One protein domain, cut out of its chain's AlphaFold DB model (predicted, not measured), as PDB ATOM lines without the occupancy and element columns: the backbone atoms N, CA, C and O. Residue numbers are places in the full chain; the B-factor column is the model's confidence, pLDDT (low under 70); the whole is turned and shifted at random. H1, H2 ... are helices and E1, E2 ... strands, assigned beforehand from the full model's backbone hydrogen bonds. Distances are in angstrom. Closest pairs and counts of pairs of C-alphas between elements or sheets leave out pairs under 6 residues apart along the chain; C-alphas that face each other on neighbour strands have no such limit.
ATOM      1  N   ALA A 115     154.432 134.896 186.842       96.56
ATOM      2  CA  ALA A 115     154.247 134.748 188.282       96.56
ATOM      3  C   ALA A 115     152.954 135.437 188.753       96.56
ATOM      4  O   ALA A 115     152.167 134.838 189.485       96.56
ATOM      5  N   TYR A 116     152.687 136.657 188.273       95.62
ATOM      6  CA  TYR A 116     151.439 137.360 188.578       95.62
ATOM      7  C   TYR A 116     150.197 136.640 188.042       95.62
ATOM      8  O   TYR A 116     149.210 136.517 188.767       95.62
ATOM      9  N   ALA A 117     150.228 136.156 186.799       96.69
ATOM     10  CA  ALA A 117     149.106 135.435 186.204       96.69
ATOM     11  C   ALA A 117     148.808 134.136 186.967       96.69
ATOM     12  O   ALA A 117     147.666 133.907 187.361       96.69
ATOM     13  N   CYS A 118     149.833 133.331 187.252       97.81
ATOM     14  CA  CYS A 118     149.713 132.102 188.031       97.81
ATOM     15  C   CYS A 118     149.136 132.364 189.430       97.81
ATOM     16  O   CYS A 118     148.161 131.721 189.814       97.81
ATOM     17  N   ALA A 119     149.649 133.368 190.152       97.00
ATOM     18  CA  ALA A 119     149.132 133.739 191.471       97.00
ATOM     19  C   ALA A 119     147.649 134.148 191.431       97.00
ATOM     20  O   ALA A 119     146.880 133.792 192.321       97.00
ATOM     21  N   ARG A 120     147.225 134.867 190.384       96.94
ATOM     22  CA  ARG A 120     145.826 135.292 190.201       96.94
ATOM     23  C   ARG A 120     144.893 134.148 189.815       96.94
ATOM     24  O   ARG A 120     143.720 134.195 190.168       96.94
ATOM     25  N   LEU A 121     145.395 133.160 189.082       97.31
ATOM     26  CA  LEU A 121     144.628 132.003 188.615       97.31
ATOM     27  C   LEU A 121     144.653 130.829 189.606       97.31
ATOM     28  O   LEU A 121     143.952 129.842 189.393       97.31
ATOM     29  N   GLY A 122     145.456 130.915 190.673       97.50
ATOM     30  CA  GLY A 122     145.694 129.801 191.592       97.50
ATOM     31  C   GLY A 122     146.439 128.643 190.923       97.50
ATOM     32  O   GLY A 122     146.208 127.481 191.246       97.50
ATOM     33  N   TRP A 123     147.277 128.944 189.931       97.75
ATOM     34  CA  TRP A 123     148.039 127.950 189.181       97.75
ATOM     35  C   TRP A 123     149.469 127.879 189.703       97.75
ATOM     36  O   TRP A 123     150.100 128.905 189.948       97.75
ATOM     37  N   SER A 124     149.995 126.663 189.829       96.50
ATOM     38  CA  SER A 124     151.424 126.437 190.040       96.50
ATOM     39  C   SER A 124     152.209 126.871 188.791       96.50
ATOM     40  O   SER A 124     151.774 126.618 187.663       96.50
ATOM     41  N   VAL A 125     153.344 127.557 188.976       96.56
ATOM     42  CA  VAL A 125     154.189 128.010 187.855       96.56
ATOM     43  C   VAL A 125     154.871 126.812 187.199       96.56
ATOM     44  O   VAL A 125     154.896 126.728 185.976       96.56
ATOM     45  N   GLU A 126     155.375 125.867 187.991       95.56
ATOM     46  CA  GLU A 126     156.042 124.658 187.509       95.56
ATOM     47  C   GLU A 126     155.108 123.697 186.750       95.56
ATOM     48  O   GLU A 126     155.577 122.935 185.909       95.56
ATOM     49  N   GLU A 127     153.792 123.784 186.969       94.88
ATOM     50  CA  GLU A 127     152.774 123.031 186.216       94.88
ATOM     51  C   GLU A 127     152.184 123.796 185.015       94.88
ATOM     52  O   GLU A 127     151.307 123.279 184.315       94.88
ATOM     53  N   THR A 128     152.610 125.039 184.779       96.19
ATOM     54  CA  THR A 128     152.046 125.903 183.734       96.19
ATOM     55  C   THR A 128     153.019 126.050 182.573       96.19
ATOM     56  O   THR A 128     154.127 126.560 182.729       96.19
ATOM     57  N   GLU A 129     152.598 125.662 181.367       95.69
ATOM     58  CA  GLU A 129     153.414 125.912 180.181       95.69
ATOM     59  C   GLU A 129     153.346 127.392 179.797       95.69
ATOM     60  O   GLU A 129     152.267 127.981 179.708       95.69
ATOM     61  N   VAL A 130     154.508 127.989 179.529       95.81
ATOM     62  CA  VAL A 130     154.605 129.355 179.016       95.81
ATOM     63  C   VAL A 130     155.077 129.332 177.572       95.81
ATOM     64  O   VAL A 130     156.171 128.854 177.270       95.81
ATOM     65  N   VAL A 131     154.287 129.928 176.682       95.06
ATOM     66  CA  VAL A 131     154.627 130.076 175.265       95.06
ATOM     67  C   VAL A 131     154.703 131.552 174.913       95.06
ATOM     68  O   VAL A 131     153.797 132.323 175.198       95.06
ATOM     69  N   THR A 132     155.778 131.969 174.249       92.50
ATOM     70  CA  THR A 132     155.867 133.327 173.701       92.50
ATOM     71  C   THR A 132     155.438 133.364 172.236       92.50
ATOM     72  O   THR A 132     155.929 132.590 171.411       92.50
ATOM     73  N   ALA A 133     154.541 134.292 171.911       91.75
ATOM     74  CA  ALA A 133     154.208 134.707 170.552       91.75
ATOM     75  C   ALA A 133     154.979 135.979 170.133       91.75
ATOM     76  O   ALA A 133     154.894 136.416 168.987       91.75
ATOM     77  N   VAL A 134     155.765 136.579 171.036       88.12
ATOM     78  CA  VAL A 134     156.529 137.805 170.761       88.12
ATOM     79  C   VAL A 134     157.678 137.502 169.801       88.12
ATOM     80  O   VAL A 134     158.675 136.875 170.169       88.12
ATOM     81  N   GLY A 135     157.536 137.939 168.548       85.25
ATOM     82  CA  GLY A 135     158.521 137.692 167.493       85.25
ATOM     83  C   GLY A 135     158.731 136.201 167.205       85.25
ATOM     84  O   GLY A 135     159.842 135.800 166.849       85.25
ATOM     85  N   ARG A 136     157.715 135.359 167.439       88.25
ATOM     86  CA  ARG A 136     157.752 133.907 167.205       88.25
ATOM     87  C   ARG A 136     156.479 133.447 166.479       88.25
ATOM     88  O   ARG A 136     155.440 134.078 166.646       88.25
ATOM     89  N   PRO A 137     156.530 132.347 165.703       89.12
ATOM     90  CA  PRO A 137     155.356 131.856 164.982       89.12
ATOM     91  C   PRO A 137     154.217 131.432 165.916       89.12
ATOM     92  O   PRO A 137     154.443 130.675 166.863       89.12
ATOM     93  N   LEU A 138     152.983 131.825 165.582       89.38
ATOM     94  CA  LEU A 138     151.763 131.428 166.304       89.38
ATOM     95  C   LEU A 138     151.539 129.910 166.339       89.38
ATOM     96  O   LEU A 138     150.935 129.405 167.280       89.38
ATOM     97  N   ALA A 139     152.087 129.169 165.371       92.44
ATOM     98  CA  ALA A 139     152.046 127.706 165.350       92.44
ATOM     99  C   ALA A 139     152.591 127.067 166.645       92.44
ATOM    100  O   ALA A 139     152.170 125.976 167.010       92.44
ATOM    101  N   ARG A 140     153.476 127.758 167.382       91.56
ATOM    102  CA  ARG A 140     153.958 127.296 168.695       91.56
ATOM    103  C   ARG A 140     152.862 127.269 169.756       91.56
ATOM    104  O   ARG A 140     152.855 126.376 170.587       91.56
ATOM    105  N   VAL A 141     151.938 128.230 169.715       92.50
ATOM    106  CA  VAL A 141     150.774 128.248 170.610       92.50
ATOM    107  C   VAL A 141     149.850 127.089 170.252       92.50
ATOM    108  O   VAL A 141     149.478 126.321 171.129       92.50
ATOM    109  N   ALA A 142     149.551 126.916 168.960       91.38
ATOM    110  CA  ALA A 142     148.720 125.810 168.483       91.38
ATOM    111  C   ALA A 142     149.279 124.439 168.897       91.38
ATOM    112  O   ALA A 142     148.524 123.586 169.349       91.38
ATOM    113  N   ALA A 143     150.598 124.256 168.812       92.81
ATOM    114  CA  ALA A 143     151.264 123.021 169.215       92.81
ATOM    115  C   ALA A 143     151.216 122.749 170.730       92.81
ATOM    116  O   ALA A 143     151.304 121.594 171.126       92.81
ATOM    117  N   ALA A 144     151.085 123.779 171.571       92.00
ATOM    118  CA  ALA A 144     151.026 123.630 173.027       92.00
ATOM    119  C   ALA A 144     149.598 123.402 173.563       92.00
ATOM    120  O   ALA A 144     149.416 122.947 174.700       92.00
ATOM    121  N   LEU A 145     148.578 123.718 172.756       92.75
ATOM    122  CA  LEU A 145     147.169 123.618 173.127       92.75
ATOM    123  C   LEU A 145     146.704 122.156 173.163       92.75
ATOM    124  O   LEU A 145     146.409 121.546 172.138       92.75
ATOM    125  N   HIS A 146     146.539 121.625 174.374       92.56
ATOM    126  CA  HIS A 146     145.883 120.339 174.607       92.56
ATOM    127  C   HIS A 146     144.853 120.445 175.733       92.56
ATOM    128  O   HIS A 146     144.941 121.312 176.606       92.56
ATOM    129  N   ARG A 147     143.874 119.532 175.731       91.25
ATOM    130  CA  ARG A 147     142.841 119.470 176.774       91.25
ATOM    131  C   ARG A 147     143.473 119.296 178.158       91.25
ATOM    132  O   ARG A 147     144.369 118.479 178.331       91.25
ATOM    133  N   GLY A 148     142.974 120.059 179.130       89.75
ATOM    134  CA  GLY A 148     143.389 119.977 180.534       89.75
ATOM    135  C   GLY A 148     144.716 120.666 180.873       89.75
ATOM    136  O   GLY A 148     145.081 120.696 182.044       89.75
ATOM    137  N   ARG A 149     145.433 121.241 179.897       91.50
ATOM    138  CA  ARG A 149     146.710 121.926 180.154       91.50
ATOM    139  C   ARG A 149     146.502 123.383 180.552       91.50
ATOM    140  O   ARG A 149     145.683 124.089 179.967       91.50
ATOM    141  N   ARG A 150     147.303 123.843 181.514       95.56
ATOM    142  CA  ARG A 150     147.449 125.260 181.862       95.56
ATOM    143  C   ARG A 150     148.489 125.882 180.938       95.56
ATOM    144  O   ARG A 150     149.638 125.445 180.921       95.56
ATOM    145  N   LEU A 151     148.068 126.876 180.165       96.00
ATOM    146  CA  LEU A 151     148.904 127.553 179.179       96.00
ATOM    147  C   LEU A 151     148.827 129.062 179.397       96.00
ATOM    148  O   LEU A 151     147.739 129.636 179.397       96.00
ATOM    149  N   LEU A 152     149.984 129.704 179.528       96.62
ATOM    150  CA  LEU A 152     150.117 131.157 179.494       96.62
ATOM    151  C   LEU A 152     150.840 131.573 178.216       96.62
ATOM    152  O   LEU A 152     151.934 131.095 177.917       96.62
ATOM    153  N   VAL A 153     150.230 132.491 177.466       95.62
ATOM    154  CA  VAL A 153     150.787 132.999 176.211       95.62
ATOM    155  C   VAL A 153     151.264 134.433 176.398       95.62
ATOM    156  O   VAL A 153     150.478 135.312 176.739       95.62
ATOM    157  N   LEU A 154     152.550 134.684 176.150       94.06
ATOM    158  CA  LEU A 154     153.114 136.033 176.126       94.06
ATOM    159  C   LEU A 154     152.929 136.641 174.734       94.06
ATOM    160  O   LEU A 154     153.436 136.099 173.750       94.06
ATOM    161  N   SER A 155     152.247 137.779 174.653       90.38
ATOM    162  CA  SER A 155     152.003 138.527 173.417       90.38
ATOM    163  C   SER A 155     152.508 139.969 173.526       90.38
ATOM    164  O   SER A 155     152.829 140.459 174.609       90.38
TER     165      SER A 155
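AT A GLANCE: This is residues 115 to 155 of the 158 residues of the protein "Precorrin-6y C5,15-methyltransferase (Decarboxylating) subunit CbiE" of Streptomyces sp. SID1034 (UniProt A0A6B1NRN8). What shape do these atoms make? Two short strands, E1 and E2, lie side by side as a small parallel ribbon, with helix H2 packed over one face and helix H1 off on the side of the other face, away from H2. The loop from E1 through H2 to E2 carries the backbone over that face and back beside its first strand. What are the counts and the size? The printed part has 41 residues with two named helices and two named strands in the order H1, E1, H2, E2, and its class is mixed, helices and strands. It is only just compact, close to loose, with a radius of gyration of the C-alphas of 10.5 A, and it spans 28 by 22 by 13 A.

HOW THE PARTS SIT: Where does H1 stand? H1, residues 115 to 121, is apart from H2, residues 139 to 144. It is only just apart from E2, residues 151 to 154, with their closest C-alphas 8.0 A apart. How do the strands pair? E1, residues 129 to 132, and E2 are parallel neighbours, with 23 degrees between their directions. C-alphas 130 and 152 face each other at 4.9 A, and N 131 and O 152 are within hydrogen-bond range at 2.9 A, as are N 154 and O 131 at 2.8 A. How does H2 stand to the strands? Its closest C-alphas to E1 are those of Val 141 and Val 131, 6.3 A apart, and to E2 those of Val 141 and Val 153, 7.3 A apart. E1, H2 and E2 form a strand-helix-strand unit, two parallel neighbour strands with a helix between them along the chain, and its crossover is right-handed. What do the helix backbones show? In H1 and H2 every O i to N i+4 pair is within hydrogen-bond range.

IN THESE COORDINATES: Where does the first element begin? H1 begins at C-alpha 115, (154.247, 134.748, 188.282), and measures 10.0 A from first to last C-alpha. Where are the elements that follow? E1 runs for 10.1 A from C-alpha 129 at (153.414, 125.912, 180.181), and H2 measures 8.8 A. Where does the last element end? E2, 9.9 A long, ends at C-alpha 154, (153.114, 136.033, 176.126).

THE WHOLE: How far does it reach? The two C-alphas farthest apart are those of Gly 122 and Gly 135, at 28.4 A. Is the printed part whole, and how are its elements linked? The printed part has no cut, and the links H1 to E1, E1 to H2 and H2 to E2 are short. How confident is the model? The mean pLDDT of the printed part is 93.7, and no printed residue is under 70.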